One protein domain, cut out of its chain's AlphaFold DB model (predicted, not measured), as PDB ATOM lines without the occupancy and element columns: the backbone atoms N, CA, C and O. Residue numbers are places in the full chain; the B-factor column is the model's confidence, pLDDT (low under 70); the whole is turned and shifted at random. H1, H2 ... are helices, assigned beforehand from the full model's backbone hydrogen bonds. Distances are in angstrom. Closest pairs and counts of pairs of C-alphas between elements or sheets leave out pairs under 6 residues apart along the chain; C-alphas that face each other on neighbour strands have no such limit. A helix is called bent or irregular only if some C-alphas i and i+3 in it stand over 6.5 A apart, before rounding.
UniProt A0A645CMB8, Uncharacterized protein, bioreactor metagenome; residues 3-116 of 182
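Overview. This is residues 3 to 116 of the 182 residues of an uncharacterized protein of bioreactor metagenome (UniProt A0A645CMB8). A short helix, H1, forms the core, with H4, H5 and H6 crossing it and H2 and H3 beyond its last residues; residues 61 to 76 loop out past H4 and return to H5. The 114 printed residues hold six named helices, H1 to H6, and no named strand: all helix, compact, radius of gyration of the C-alphas 13.9 A, spans 38 by 27 by 24 A.

Along the chain. H1, residues 7 to 18, begins at C-alpha 7 (174.042, 139.722, 261.346). H2 is 20 to 30, H3 34 to 37, H4 45 to 60, 22.3 A long, H5 77 to 91, irregular with C-alphas 79 and 82 8.2 A apart, and H6 96 to 108, ending at C-alpha 108 (187.685, 132.959, 257.217).

Arrangement. H1, the hub, touches H6, closest C-alphas Asp 9 and His 106, 4.7 A, at a steep tilt of 51 degrees, opposite ways. H4 touches H1 with residues 45 to 52 alone, closest C-alphas Ala 49 and Ser 10, 5.3 A. H1 and H2 touch only at the corner. H4 has every O i to N i+4 pair within hydrogen-bond range; H5 has 8 of 11.

Size, cuts and confidence. The printed part has no cut; H4 to H5 is a long link. No printed residue is under 70 in pLDDT.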
ATOM      1  N   ILE A   3     172.233 136.722 248.387       97.38
ATOM      2  CA  ILE A   3     173.347 136.347 249.252       97.38
ATOM      3  C   ILE A   3     172.957 136.832 250.640       97.38
ATOM      4  O   ILE A   3     172.853 138.039 250.843       97.38
ATOM      5  N   ASP A   4     172.719 135.899 251.554       96.56
ATOM      6  CA  ASP A   4     172.350 136.230 252.925       96.56
ATOM      7  C   ASP A   4     173.595 136.160 253.816       96.56
ATOM      8  O   ASP A   4     174.446 135.269 253.666       96.56
ATOM      9  N   ILE A   5     173.699 137.111 254.741       97.38
ATOM     10  CA  ILE A   5     174.768 137.230 255.736       97.38
ATOM     11  C   ILE A   5     174.126 137.139 257.114       97.38
ATOM     12  O   ILE A   5     173.045 137.690 257.316       97.38
ATOM     13  N   ASP A   6     174.766 136.412 258.028       96.38
ATOM     14  CA  ASP A   6     174.348 136.427 259.422       96.38
ATOM     15  C   ASP A   6     174.736 137.782 260.028       96.38
ATOM     16  O   ASP A   6     175.869 138.246 259.869       96.38
ATOM     17  N   ASP A   7     173.796 138.432 260.708       95.00
ATOM     18  CA  ASP A   7     174.042 139.722 261.346       95.00
ATOM     19  C   ASP A   7     175.192 139.626 262.361       95.00
ATOM     20  O   ASP A   7     175.937 140.598 262.525       95.00
ATOM     21  N   ASP A   8     175.380 138.463 262.994       95.50
ATOM     22  CA  ASP A   8     176.488 138.218 263.915       95.50
ATOM     23  C   ASP A   8     177.848 138.267 263.201       95.50
ATOM     24  O   ASP A   8     178.811 138.776 263.781       95.50
ATOM     25  N   ASP A   9     177.945 137.839 261.935       97.62
ATOM     26  CA  ASP A   9     179.210 137.888 261.192       97.62
ATOM     27  C   ASP A   9     179.690 139.336 261.041       97.62
ATOM     28  O   ASP A   9     180.819 139.690 261.387       97.62
ATOM     29  N   SER A  10     178.806 140.209 260.556       97.00
ATOM     30  CA  SER A  10     179.149 141.614 260.321       97.00
ATOM     31  C   SER A  10     179.365 142.401 261.620       97.00
ATOM     32  O   SER A  10     180.272 143.234 261.695       97.00
ATOM     33  N   GLN A  11     178.586 142.114 262.669       96.38
ATOM     34  CA  GLN A  11     178.693 142.792 263.962       96.38
ATOM     35  C   GLN A  11     179.959 142.414 264.734       96.38
ATOM     36  O   GLN A  11     180.593 143.289 265.328       96.38
ATOM     37  N   ASN A  12     180.359 141.142 264.735       97.19
ATOM     38  CA  ASN A  12     181.586 140.729 265.417       97.19
ATOM     39  C   ASN A  12     182.830 141.224 264.663       97.19
ATOM     40  O   ASN A  12     183.757 141.767 265.272       97.19
ATOM     41  N   LEU A  13     182.809 141.184 263.325       98.06
ATOM     42  CA  LEU A  13     183.879 141.775 262.520       98.06
ATOM     43  C   LEU A  13     183.987 143.292 262.680       98.06
ATOM     44  O   LEU A  13     185.097 143.815 262.603       98.06
ATOM     45  N   LEU A  14     182.896 143.999 262.996       97.38
ATOM     46  CA  LEU A  14     182.962 145.423 263.340       97.38
ATOM     47  C   LEU A  14     183.943 145.671 264.492       97.38
ATOM     48  O   LEU A  14     184.727 146.616 264.432       97.38
ATOM     49  N   ARG A  15     183.946 144.816 265.525       96.69
ATOM     50  CA  ARG A  15     184.884 144.931 266.654       96.69
ATOM     51  C   ARG A  15     186.302 144.558 266.231       96.69
ATOM     52  O   ARG A  15     187.231 145.294 266.554       96.69
ATOM     53  N   LEU A  16     186.477 143.480 265.461       97.88
ATOM     54  CA  LEU A  16     187.788 143.087 264.925       97.88
ATOM     55  C   LEU A  16     188.438 144.218 264.108       97.88
ATOM     56  O   LEU A  16     189.639 144.456 264.210       97.88
ATOM     57  N   PHE A  17     187.638 144.926 263.318       97.75
ATOM     58  CA  PHE A  17     188.086 145.981 262.414       97.75
ATOM     59  C   PHE A  17     188.304 147.333 263.090       97.75
ATOM     60  O   PHE A  17     188.935 148.191 262.485       97.75
ATOM     61  N   ASN A  18     187.816 147.535 264.318       95.19
ATOM     62  CA  ASN A  18     187.799 148.853 264.967       95.19
ATOM     63  C   ASN A  18     188.311 148.842 266.417       95.19
ATOM     64  O   ASN A  18     188.056 149.774 267.177       95.19
ATOM     65  N   THR A  19     189.035 147.795 266.821       95.06
ATOM     66  CA  THR A  19     189.672 147.711 268.145       95.06
ATOM     67  C   THR A  19     191.190 147.565 268.027       95.06
ATOM     68  O   THR A  19     191.673 146.934 267.080       95.06
ATOM     69  N   PRO A  20     191.966 148.089 268.997       96.25
ATOM     70  CA  PRO A  20     193.421 147.931 269.007       96.25
ATOM     71  C   PRO A  20     193.873 146.466 268.981       96.25
ATOM     72  O   PRO A  20     194.817 146.117 268.274       96.25
ATOM     73  N   GLU A  21     193.198 145.594 269.729       97.81
ATOM     74  CA  GLU A  21     193.492 144.162 269.797       97.81
ATOM     75  C   GLU A  21     193.180 143.465 268.470       97.81
ATOM     76  O   GLU A  21     193.959 142.622 268.023       97.81
ATOM     77  N   GLY A  22     192.089 143.853 267.805       97.88
ATOM     78  CA  GLY A  22     191.745 143.341 266.484       97.88
ATOM     79  C   GLY A  22     192.758 143.748 265.416       97.88
ATOM     80  O   GLY A  22     193.276 142.892 264.698       97.88
ATOM     81  N   HIS A  23     193.146 145.025 265.381       98.31
ATOM     82  CA  HIS A  23     194.211 145.525 264.501       98.31
ATOM     83  C   HIS A  23     195.541 144.817 264.753       98.31
ATOM     84  O   HIS A  23     196.212 144.391 263.812       98.31
ATOM     85  N   LYS A  24     195.907 144.638 266.028       98.50
ATOM     86  CA  LYS A  24     197.110 143.901 266.422       98.50
ATOM     87  C   LYS A  24     197.070 142.462 265.911       98.50
ATOM     88  O   LYS A  24     198.068 141.991 265.379       98.50
ATOM     89  N   TYR A  25     195.940 141.772 266.052       98.62
ATOM     90  CA  TYR A  25     195.780 140.407 265.556       98.62
ATOM     91  C   TYR A  25     195.903 140.333 264.027       98.62
ATOM     92  O   TYR A  25     196.673 139.520 263.510       98.62
ATOM     93  N   LEU A  26     195.203 141.212 263.302       98.56
ATOM     94  CA  LEU A  26     195.260 141.277 261.838       98.56
ATOM     95  C   LEU A  26     196.686 141.530 261.335       98.56
ATOM     96  O   LEU A  26     197.132 140.890 260.385       98.56
ATOM     97  N   LYS A  27     197.429 142.410 262.004       98.56
ATOM     98  CA  LYS A  27     198.811 142.716 261.642       98.56
ATOM     99  C   LYS A  27     199.785 141.601 262.016       98.56
ATOM    100  O   LYS A  27     200.488 141.080 261.156       98.56
ATOM    101  N   ASP A  28     199.842 141.252 263.300       98.38
ATOM    102  CA  ASP A  28     200.918 140.432 263.865       98.38
ATOM    103  C   ASP A  28     200.712 138.930 263.591       98.38
ATOM    104  O   ASP A  28     201.688 138.180 263.544       98.38
ATOM    105  N   VAL A  29     199.458 138.477 263.439       98.06
ATOM    106  CA  VAL A  29     199.111 137.052 263.278       98.06
ATOM    107  C   VAL A  29     198.664 136.734 261.854       98.06
ATOM    108  O   VAL A  29     199.138 135.756 261.279       98.06
ATOM    109  N   VAL A  30     197.761 137.537 261.283       98.06
ATOM    110  CA  VAL A  30     197.231 137.295 259.927       98.06
ATOM    111  C   VAL A  30     198.179 137.827 258.846       98.06
ATOM    112  O   VAL A  30     198.259 137.243 257.767       98.06
ATOM    113  N   GLY A  31     198.929 138.893 259.138       98.12
ATOM    114  CA  GLY A  31     199.856 139.519 258.192       98.12
ATOM    115  C   GLY A  31     199.182 140.499 257.230       98.12
ATOM    116  O   GLY A  31     199.639 140.653 256.102       98.12
ATOM    117  N   VAL A  32     198.084 141.138 257.644       98.06
ATOM    118  CA  VAL A  32     197.439 142.205 256.865       98.06
ATOM    119  C   VAL A  32     198.308 143.465 256.910       98.06
ATOM    120  O   VAL A  32     198.759 143.885 257.978       98.06
ATOM    121  N   GLU A  33     198.531 144.079 255.747       98.38
ATOM    122  CA  GLU A  33     199.302 145.317 255.621       98.38
ATOM    123  C   GLU A  33     198.659 146.470 256.400       98.38
ATOM    124  O   GLU A  33     197.437 146.640 256.394       98.38
ATOM    125  N   GLN A  34     199.492 147.308 257.027       97.69
ATOM    126  CA  GLN A  34     199.018 148.417 257.863       97.69
ATOM    127  C   GLN A  34     198.101 149.369 257.085       97.69
ATOM    128  O   GLN A  34     197.060 149.754 257.601       97.69
ATOM    129  N   GLU A  35     198.437 149.672 255.828       97.94
ATOM    130  CA  GLU A  35     197.620 150.535 254.967       97.94
ATOM    131  C   GLU A  35     196.195 149.993 254.786       97.94
ATOM    132  O   GLU A  35     195.249 150.765 254.706       97.94
ATOM    133  N   THR A  36     196.005 148.671 254.749       97.62
ATOM    134  CA  THR A  36     194.652 148.093 254.686       97.62
ATOM    135  C   THR A  36     193.936 148.230 256.026       97.62
ATOM    136  O   THR A  36     192.765 148.601 256.047       97.62
ATOM    137  N   ILE A  37     194.636 147.967 257.135       98.31
ATOM    138  CA  ILE A  37     194.080 148.072 258.494       98.31
ATOM    139  C   ILE A  37     193.602 149.501 258.781       98.31
ATOM    140  O   ILE A  37     192.505 149.676 259.306       98.31
ATOM    141  N   ASP A  38     194.375 150.506 258.367       97.38
ATOM    142  CA  ASP A  38     194.070 151.927 258.575       97.38
ATOM    143  C   ASP A  38     192.763 152.365 257.886       97.38
ATOM    144  O   ASP A  38     192.148 153.345 258.295       97.38
ATOM    145  N   HIS A  39     192.304 151.627 256.870       96.94
ATOM    146  CA  HIS A  39     191.053 151.904 256.163       96.94
ATOM    147  C   HIS A  39     189.861 151.068 256.653       96.94
ATOM    148  O   HIS A  39     188.742 151.292 256.189       96.94
ATOM    149  N   LEU A  40     190.048 150.115 257.575       97.19
ATOM    150  CA  LEU A  40     188.958 149.239 258.029       97.19
ATOM    151  C   LEU A  40     187.839 149.999 258.757       97.19
ATOM    152  O   LEU A  40     186.692 149.560 258.726       97.19
ATOM    153  N   GLU A  41     188.133 151.170 259.328       95.56
ATOM    154  CA  GLU A  41     187.125 152.045 259.942       95.56
ATOM    155  C   GLU A  41     186.108 152.614 258.945       95.56
ATOM    156  O   GLU A  41     185.006 153.018 259.327       95.56
ATOM    157  N   LEU A  42     186.433 152.597 257.650       96.44
ATOM    158  CA  LEU A  42     185.502 152.969 256.588       96.44
ATOM    159  C   LEU A  42     184.393 151.928 256.395       96.44
ATOM    160  O   LEU A  42     183.444 152.203 255.667       96.44
ATOM    161  N   LEU A  43     184.498 150.754 257.027       97.31
ATOM    162  CA  LEU A  43     183.502 149.692 256.969       97.31
ATOM    163  C   LEU A  43     182.662 149.676 258.254       97.31
ATOM    164  O   LEU A  43     183.062 149.134 259.284       97.31
ATOM    165  N   GLY A  44     181.465 150.250 258.176       96.56
ATOM    166  CA  GLY A  44     180.389 149.996 259.128       96.56
ATOM    167  C   GLY A  44     179.734 148.626 258.906       96.56
ATOM    168  O   GLY A  44     180.137 147.865 258.027       96.56
ATOM    169  N   ILE A  45     178.714 148.290 259.700       97.00
ATOM    170  CA  ILE A  45     178.105 146.941 259.730       97.00
ATOM    171  C   ILE A  45     177.653 146.492 258.332       97.00
ATOM    172  O   ILE A  45     178.004 145.404 257.873       97.00
ATOM    173  N   SER A  46     176.930 147.355 257.620       96.00
ATOM    174  CA  SER A  46     176.425 147.060 256.275       96.00
ATOM    175  C   SER A  46     177.557 146.971 255.241       96.00
ATOM    176  O   SER A  46     177.526 146.118 254.354       96.00
ATOM    177  N   GLY A  47     178.598 147.801 255.379       97.12
ATOM    178  CA  GLY A  47     179.809 147.718 254.556       97.12
ATOM    179  C   GLY A  47     180.567 146.399 254.754       97.12
ATOM    180  O   GLY A  47     181.017 145.788 253.783       97.12
ATOM    181  N   ILE A  48     180.642 145.910 255.992       98.19
ATOM    182  CA  ILE A  48     181.223 144.602 256.318       98.19
ATOM    183  C   ILE A  48     180.366 143.473 255.737       98.19
ATOM    184  O   ILE A  48     180.905 142.556 255.119       98.19
ATOM    185  N   ALA A  49     179.038 143.542 255.860       97.75
ATOM    186  CA  ALA A  49     178.147 142.562 255.240       97.75
ATOM    187  C   ALA A  49     178.336 142.512 253.710       97.75
ATOM    188  O   ALA A  49     178.425 141.433 253.123       97.75
ATOM    189  N   ASN A  50     178.504 143.668 253.063       97.50
ATOM    190  CA  ASN A  50     178.824 143.764 251.639       97.50
ATOM    191  C   ASN A  50     180.173 143.114 251.282       97.50
ATOM    192  O   ASN A  50     180.260 142.418 250.269       97.50
ATOM    193  N   LEU A  51     181.208 143.291 252.109       97.50
ATOM    194  CA  LEU A  51     182.492 142.595 251.956       97.50
ATOM    195  C   LEU A  51     182.312 141.071 252.053       97.50
ATOM    196  O   LEU A  51     182.804 140.332 251.197       97.50
ATOM    197  N   LEU A  52     181.572 140.589 253.053       98.12
ATOM    198  CA  LEU A  52     181.282 139.162 253.218       98.12
ATOM    199  C   LEU A  52     180.488 138.600 252.032       98.12
ATOM    200  O   LEU A  52     180.782 137.498 251.562       98.12
ATOM    201  N   CYS A  53     179.545 139.371 251.483       97.88
ATOM    202  CA  CYS A  53     178.843 139.028 250.250       97.88
ATOM    203  C   CYS A  53     179.811 138.839 249.078       97.88
ATOM    204  O   CYS A  53     179.668 137.873 248.330       97.88
ATOM    205  N   CYS A  54     180.817 139.708 248.930       97.69
ATOM    206  CA  CYS A  54     181.846 139.558 247.900       97.69
ATOM    207  C   CYS A  54     182.674 138.289 248.088       97.69
ATOM    208  O   CYS A  54     182.938 137.592 247.111       97.69
ATOM    209  N   ILE A  55     183.037 137.950 249.328       97.50
ATOM    210  CA  ILE A  55     183.769 136.713 249.622       97.50
ATOM    211  C   ILE A  55     182.911 135.492 249.269       97.50
ATOM    212  O   ILE A  55     183.387 134.583 248.586       97.50
ATOM    213  N   LYS A  56     181.635 135.471 249.678       97.88
ATOM    214  CA  LYS A  56     180.693 134.398 249.321       97.88
ATOM    215  C   LYS A  56     180.512 134.284 247.807       97.88
ATOM    216  O   LYS A  56     180.583 133.182 247.274       97.88
ATOM    217  N   PHE A  57     180.331 135.409 247.117       97.62
ATOM    218  CA  PHE A  57     180.221 135.473 245.661       97.62
ATOM    219  C   PHE A  57     181.463 134.899 244.973       97.62
ATOM    220  O   PHE A  57     181.336 134.030 244.115       97.62
ATOM    221  N   ALA A  58     182.653 135.326 245.399       97.38
ATOM    222  CA  ALA A  58     183.914 134.849 244.851       97.38
ATOM    223  C   ALA A  58     184.090 133.339 245.046       97.38
ATOM    224  O   ALA A  58     184.443 132.640 244.102       97.38
ATOM    225  N   LYS A  59     183.770 132.822 246.242       96.50
ATOM    226  CA  LYS A  59     183.785 131.379 246.527       96.50
ATOM    227  C   LYS A  59     182.766 130.615 245.675       96.50
ATOM    228  O   LYS A  59     183.090 129.553 245.161       96.50
ATOM    229  N   TYR A  60     181.545 131.134 245.537       96.88
ATOM    230  CA  TYR A  60     180.445 130.457 244.842       96.88
ATOM    231  C   TYR A  60     180.679 130.331 243.332       96.88
ATOM    232  O   TYR A  60     180.393 129.283 242.765       96.88
ATOM    233  N   TYR A  61     181.210 131.378 242.697       97.00
ATOM    234  CA  TYR A  61     181.529 131.377 241.263       97.00
ATOM    235  C   TYR A  61     182.976 130.976 240.955       97.00
ATOM    236  O   TYR A  61     183.389 131.080 239.804       97.00
ATOM    237  N   GLU A  62     183.733 130.530 241.964       97.06
ATOM    238  CA  GLU A  62     185.130 130.094 241.825       97.06
ATOM    239  C   GLU A  62     186.017 131.150 241.136       97.06
ATOM    240  O   GLU A  62     186.831 130.839 240.266       97.06
ATOM    241  N   LEU A  63     185.835 132.419 241.520       98.12
ATOM    242  CA  LEU A  63     186.580 133.533 240.940       98.12
ATOM    243  C   LEU A  63     188.084 133.400 241.195       98.12
ATOM    244  O   LEU A  63     188.533 132.868 242.212       98.12
ATOM    245  N   THR A  64     188.858 133.943 240.265       97.81
ATOM    246  CA  THR A  64     190.320 133.889 240.244       97.81
ATOM    247  C   THR A  64     190.922 135.286 240.359       97.81
ATOM    248  O   THR A  64     190.219 136.294 240.364       97.81
ATOM    249  N   GLU A  65     192.251 135.376 240.369       96.56
ATOM    250  CA  GLU A  65     192.983 136.647 240.350       96.56
ATOM    251  C   GLU A  65     192.737 137.511 239.097       96.56
ATOM    252  O   GLU A  65     193.206 138.646 239.026       96.56
ATOM    253  N   LYS A  66     192.031 136.982 238.089       97.75
ATOM    254  CA  LYS A  66     191.673 137.690 236.850       97.75
ATOM    255  C   LYS A  66     190.315 138.383 236.927       97.75
ATOM    256  O   LYS A  66     189.984 139.155 236.027       97.75
ATOM    257  N   ASP A  67     189.540 138.088 237.961       98.12
ATOM    258  CA  ASP A  67     188.188 138.589 238.144       98.12
ATOM    259  C   ASP A  67     188.187 139.796 239.086       98.12
ATOM    260  O   ASP A  67     188.982 139.889 240.022       98.12
ATOM    261  N   VAL A  68     187.276 140.740 238.844       96.88
ATOM    262  CA  VAL A  68     187.122 141.940 239.673       96.88
ATOM    263  C   VAL A  68     185.730 141.946 240.280       96.88
ATOM    264  O   VAL A  68     184.730 141.913 239.564       96.88
ATOM    265  N   VAL A  69     185.670 142.039 241.608       96.81
ATOM    266  CA  VAL A  69     184.428 142.237 242.359       96.81
ATOM    267  C   VAL A  69     184.456 143.633 242.959       96.81
ATOM    268  O   VAL A  69     185.375 143.978 243.697       96.81
ATOM    269  N   ALA A  70     183.446 144.437 242.638       96.44
ATOM    270  CA  ALA A  70     183.261 145.760 243.213       96.44
ATOM    271  C   ALA A  70     182.070 145.745 244.172       96.44
ATOM    272  O   ALA A  70     181.042 145.127 243.893       96.44
ATOM    273  N   THR A  71     182.212 146.448 245.291       95.88
ATOM    274  CA  THR A  71     181.146 146.645 246.272       95.88
ATOM    275  C   THR A  71     181.249 148.025 246.897       95.88
ATOM    276  O   THR A  71     182.209 148.755 246.647       95.88
ATOM    277  N   VAL A  72     180.244 148.398 247.682       94.81
ATOM    278  CA  VAL A  72     180.131 149.721 248.294       94.81
ATOM    279  C   VAL A  72     180.214 149.585 249.810       94.81
ATOM    280  O   VAL A  72     179.414 148.872 250.416       94.81
ATOM    281  N   ALA A  73     181.157 150.303 250.420       94.44
ATOM    282  CA  ALA A  73     181.122 150.598 251.848       94.44
ATOM    283  C   ALA A  73     180.035 151.656 252.079       94.44
ATOM    284  O   ALA A  73     180.184 152.804 251.660       94.44
ATOM    285  N   THR A  74     178.895 151.246 252.631       93.50
ATOM    286  CA  THR A  74     177.691 152.090 252.710       93.50
ATOM    287  C   THR A  74     177.785 153.166 253.784       93.50
ATOM    288  O   THR A  74     177.201 154.236 253.642       93.50
ATOM    289  N   ASP A  75     178.511 152.869 254.855       93.00
ATOM    290  CA  ASP A  75     178.690 153.680 256.051       93.00
ATOM    291  C   ASP A  75     180.010 153.291 256.729       93.00
ATOM    292  O   ASP A  75     180.590 152.249 256.424       93.00
ATOM    293  N   SER A  76     180.484 154.142 257.639       95.25
ATOM    294  CA  SER A  76     181.705 153.931 258.417       95.25
ATOM    295  C   SER A  76     181.397 153.534 259.859       95.25
ATOM    296  O   SER A  76     180.292 153.743 260.372       95.25
ATOM    297  N   TYR A  77     182.416 153.020 260.549       94.06
ATOM    298  CA  TYR A  77     182.367 152.667 261.967       94.06
ATOM    299  C   TYR A  77     181.871 153.808 262.872       94.06
ATOM    300  O   TYR A  77     181.216 153.548 263.881       94.06
ATOM    301  N   VAL A  78     182.115 155.069 262.498       94.31
ATOM    302  CA  VAL A  78     181.728 156.263 263.274       94.31
ATOM    303  C   VAL A  78     180.237 156.266 263.639       94.31
ATOM    304  O   VAL A  78     179.859 156.777 264.693       94.31
ATOM    305  N   MET A  79     179.390 155.649 262.812       93.69
ATOM    306  CA  MET A  79     177.944 155.551 263.036       93.69
ATOM    307  C   MET A  79     177.539 154.476 264.066       93.69
ATOM    308  O   MET A  79     176.372 154.417 264.451       93.69
ATOM    309  N   TYR A  80     178.471 153.629 264.519       94.81
ATOM    310  CA  TYR A  80     178.191 152.387 265.256       94.81
ATOM    311  C   TYR A  80     178.923 152.255 266.597       94.81
ATOM    312  O   TYR A  80     178.988 151.162 267.164       94.81
ATOM    313  N   THR A  81     179.450 153.347 267.151       92.81
ATOM    314  CA  THR A  81     180.169 153.319 268.438       92.81
ATOM    315  C   THR A  81     179.320 152.733 269.573       92.81
ATOM    316  O   THR A  81     179.780 151.842 270.283       92.81
ATOM    317  N   SER A  82     178.040 153.116 269.668       94.12
ATOM    318  CA  SER A  82     177.114 152.569 270.672       94.12
ATOM    319  C   SER A  82     176.868 151.067 270.510       94.12
ATOM    320  O   SER A  82     176.693 150.360 271.499       94.12
ATOM    321  N   ARG A  83     176.887 150.551 269.274       94.06
ATOM    322  CA  ARG A  83     176.751 149.112 269.020       94.06
ATOM    323  C   ARG A  83     177.975 148.349 269.519       94.06
ATOM    324  O   ARG A  83     177.823 147.264 270.071       94.06
ATOM    325  N   VAL A  84     179.178 148.907 269.398       92.38
ATOM    326  CA  VAL A  84     180.373 148.280 269.983       92.38
ATOM    327  C   VAL A  84     180.295 148.235 271.508       92.38
ATOM    328  O   VAL A  84     180.616 147.198 272.089       92.38
ATOM    329  N   ASP A  85     179.800 149.290 272.156       93.56
ATOM    330  CA  ASP A  85     179.583 149.291 273.608       93.56
ATOM    331  C   ASP A  85     178.562 148.222 274.037       93.56
ATOM    332  O   ASP A  85     178.802 147.475 274.990       93.56
ATOM    333  N   GLU A  86     177.455 148.089 273.301       94.81
ATOM    334  CA  GLU A  86     176.448 147.043 273.517       94.81
ATOM    335  C   GLU A  86     177.048 145.636 273.378       94.81
ATOM    336  O   GLU A  86     176.843 144.787 274.249       94.81
ATOM    337  N   LEU A  87     177.827 145.388 272.320       94.19
ATOM    338  CA  LEU A  87     178.473 144.093 272.093       94.19
ATOM    339  C   LEU A  87     179.520 143.784 273.170       94.19
ATOM    340  O   LEU A  87     179.599 142.647 273.630       94.19
ATOM    341  N   ASN A  88     180.283 144.782 273.623       93.44
ATOM    342  CA  ASN A  88     181.223 144.626 274.735       93.44
ATOM    343  C   ASN A  88     180.498 144.271 276.046       93.44
ATOM    344  O   ASN A  88     180.982 143.440 276.811       93.44
ATOM    345  N   ALA A  89     179.331 144.865 276.308       95.88
ATOM    346  CA  ALA A  89     178.529 144.538 277.487       95.88
ATOM    347  C   ALA A  89     177.940 143.117 277.424       95.88
ATOM    348  O   ALA A  89     177.846 142.446 278.451       95.88
ATOM    349  N   GLN A  90     177.552 142.656 276.232       95.62
ATOM    350  CA  GLN A  90     176.941 141.339 276.027       95.62
ATOM    351  C   GLN A  90     177.966 140.203 275.978       95.62
ATOM    352  O   GLN A  90     177.734 139.140 276.552       95.62
ATOM    353  N   GLN A  91     179.087 140.416 275.289       94.50
ATOM    354  CA  GLN A  91     180.071 139.373 274.991       94.50
ATOM    355  C   GLN A  91     181.363 139.494 275.811       94.50
ATOM    356  O   GLN A  91     182.204 138.599 275.760       94.50
ATOM    357  N   GLY A  92     181.529 140.580 276.569       94.38
ATOM    358  CA  GLY A  92     182.761 140.900 277.283       94.38
ATOM    359  C   GLY A  92     183.723 141.772 276.465       94.38
ATOM    360  O   GLY A  92     183.479 142.036 275.284       94.38
ATOM    361  N   PRO A  93     184.816 142.251 277.088       92.19
ATOM    362  CA  PRO A  93     185.815 143.089 276.425       92.19
ATOM    363  C   PRO A  93     186.464 142.365 275.240       92.19
ATOM    364  O   PRO A  93     186.587 141.142 275.250       92.19
ATOM    365  N   PHE A  94     186.882 143.122 274.224       95.94
ATOM    366  CA  PHE A  94     187.552 142.553 273.056       95.94
ATOM    367  C   PHE A  94     189.026 142.291 273.370       95.94
ATOM    368  O   PHE A  94     189.741 143.193 273.797       95.94
ATOM    369  N   ASP A  95     189.473 141.055 273.178       96.88
ATOM    370  CA  ASP A  95     190.852 140.639 273.419       96.88
ATOM    371  C   ASP A  95     191.415 139.830 272.240       96.88
ATOM    372  O   ASP A  95     190.734 139.559 271.251       96.88
ATOM    373  N   MET A  96     192.681 139.421 272.339       97.56
ATOM    374  CA  MET A  96     193.346 138.645 271.285       97.56
ATOM    375  C   MET A  96     192.687 137.282 271.015       97.56
ATOM    376  O   MET A  96     192.767 136.787 269.891       97.56
ATOM    377  N   LEU A  97     192.060 136.655 272.020       97.56
ATOM    378  CA  LEU A  97     191.351 135.383 271.837       97.56
ATOM    379  C   LEU A  97     190.042 135.598 271.075       97.56
ATOM    380  O   LEU A  97     189.725 134.830 270.169       97.56
ATOM    381  N   THR A  98     189.326 136.670 271.402       97.88
ATOM    382  CA  THR A  98     188.119 137.109 270.700       97.88
ATOM    383  C   THR A  98     188.446 137.490 269.259       97.88
ATOM    384  O   THR A  98     187.769 137.034 268.344       97.88
ATOM    385  N   ALA A  99     189.549 138.209 269.026       98.31
ATOM    386  CA  ALA A  99     190.022 138.531 267.681       98.31
ATOM    387  C   ALA A  99     190.308 137.270 266.845       98.31
ATOM    388  O   ALA A  99     189.903 137.188 265.686       98.31
ATOM    389  N   ALA A 100     190.956 136.263 267.443       98.38
ATOM    390  CA  ALA A 100     191.220 134.988 266.782       98.38
ATOM    391  C   ALA A 100     189.938 134.210 266.454       98.38
ATOM    392  O   ALA A 100     189.822 133.658 265.357       98.38
ATOM    393  N   ARG A 101     188.977 134.181 267.390       97.75
ATOM    394  CA  ARG A 101     187.648 133.595 267.180       97.75
ATOM    395  C   ARG A 101     186.953 134.282 266.009       97.75
ATOM    396  O   ARG A 101     186.621 133.608 265.041       97.75
ATOM    397  N   ASP A 102     186.811 135.603 266.058       98.19
ATOM    398  CA  ASP A 102     186.009 136.352 265.088       98.19
ATOM    399  C   ASP A 102     186.624 136.321 263.690       98.19
ATOM    400  O   ASP A 102     185.915 136.154 262.698       98.19
ATOM    401  N   PHE A 103     187.954 136.391 263.593       98.44
ATOM    402  CA  PHE A 103     188.642 136.200 262.321       98.44
ATOM    403  C   PHE A 103     188.389 134.800 261.741       98.44
ATOM    404  O   PHE A 103     188.087 134.662 260.554       98.44
ATOM    405  N   SER A 104     188.510 133.753 262.563       98.00
ATOM    406  CA  SER A 104     188.347 132.371 262.105       98.00
ATOM    407  C   SER A 104     186.898 132.042 261.748       98.00
ATOM    408  O   SER A 104     186.664 131.349 260.762       98.00
ATOM    409  N   GLU A 105     185.943 132.485 262.557       97.19
ATOM    410  CA  GLU A 105     184.530 132.126 262.449       97.19
ATOM    411  C   GLU A 105     183.816 132.991 261.408       97.19
ATOM    412  O   GLU A 105     183.288 132.460 260.431       97.19
ATOM    413  N   HIS A 106     183.892 134.313 261.564       97.69
ATOM    414  CA  HIS A 106     183.048 135.254 260.829       97.69
ATOM    415  C   HIS A 106     183.667 135.746 259.515       97.69
ATOM    416  O   HIS A 106     182.940 136.133 258.602       97.69
ATOM    417  N   LEU A 107     184.999 135.708 259.372       97.44
ATOM    418  CA  LEU A 107     185.672 136.097 258.124       97.44
ATOM    419  C   LEU A 107     186.179 134.888 257.333       97.44
ATOM    420  O   LEU A 107     185.775 134.665 256.190       97.44
ATOM    421  N   HIS A 108     187.071 134.087 257.919       95.88
ATOM    422  CA  HIS A 108     187.685 132.959 257.217       95.88
ATOM    423  C   HIS A 108     186.686 131.812 256.997       95.88
ATOM    424  O   HIS A 108     186.612 131.233 255.905       95.88
ATOM    425  N   GLY A 109     185.875 131.535 258.020       95.56
ATOM    426  CA  GLY A 109     184.875 130.475 258.065       95.56
ATOM    427  C   GLY A 109     183.634 130.716 257.209       95.56
ATOM    428  O   GLY A 109     182.827 129.798 257.084       95.56
ATOM    429  N   ILE A 110     183.490 131.887 256.574       95.50
ATOM    430  CA  ILE A 110     182.280 132.254 255.832       95.50
ATOM    431  C   ILE A 110     181.934 131.219 254.743       95.50
ATOM    432  O   ILE A 110     182.767 130.864 253.893       95.50
ATOM    433  N   ARG A 111     180.691 130.727 254.769       95.19
ATOM    434  CA  ARG A 111     180.188 129.635 253.915       95.19
ATOM    435  C   ARG A 111     179.228 130.135 252.837       95.19
ATOM    436  O   ARG A 111     178.654 131.211 252.945       95.19
ATOM    437  N   THR A 112     179.026 129.337 251.793       96.25
ATOM    438  CA  THR A 112     178.135 129.649 250.657       96.25
ATOM    439  C   THR A 112     176.761 128.970 250.750       96.25
ATOM    440  O   THR A 112     176.019 128.922 249.774       96.25
ATOM    441  N   ASP A 113     176.405 128.429 251.915       94.75
ATOM    442  CA  ASP A 113     175.172 127.673 252.168       94.75
ATOM    443  C   ASP A 113     173.908 128.541 252.274       94.75
ATOM    444  O   ASP A 113     172.812 128.043 252.023       94.75
ATOM    445  N   SER A 114     174.062 129.839 252.544       95.12
ATOM    446  CA  SER A 114     172.974 130.834 252.537       95.12
ATOM    447  C   SER A 114     172.998 131.703 251.272       95.12
ATOM    448  O   SER A 114     173.051 132.932 251.330       95.12
ATOM    449  N   MET A 115     173.034 131.062 250.102       96.19
ATOM    450  CA  MET A 115     173.000 131.728 248.795       96.19
ATOM    451  C   MET A 115     171.975 131.080 247.874       96.19
ATOM    452  O   MET A 115     171.748 129.870 247.918       96.19
ATOM    453  N   LYS A 116     171.371 131.882 246.992       96.06
ATOM    454  CA  LYS A 116     170.391 131.377 246.028       96.06
ATOM    455  C   LYS A 116     170.441 132.115 244.698       96.06
ATOM    456  O   LYS A 116     170.116 133.303 244.605       96.06
TER     457      LYS A 116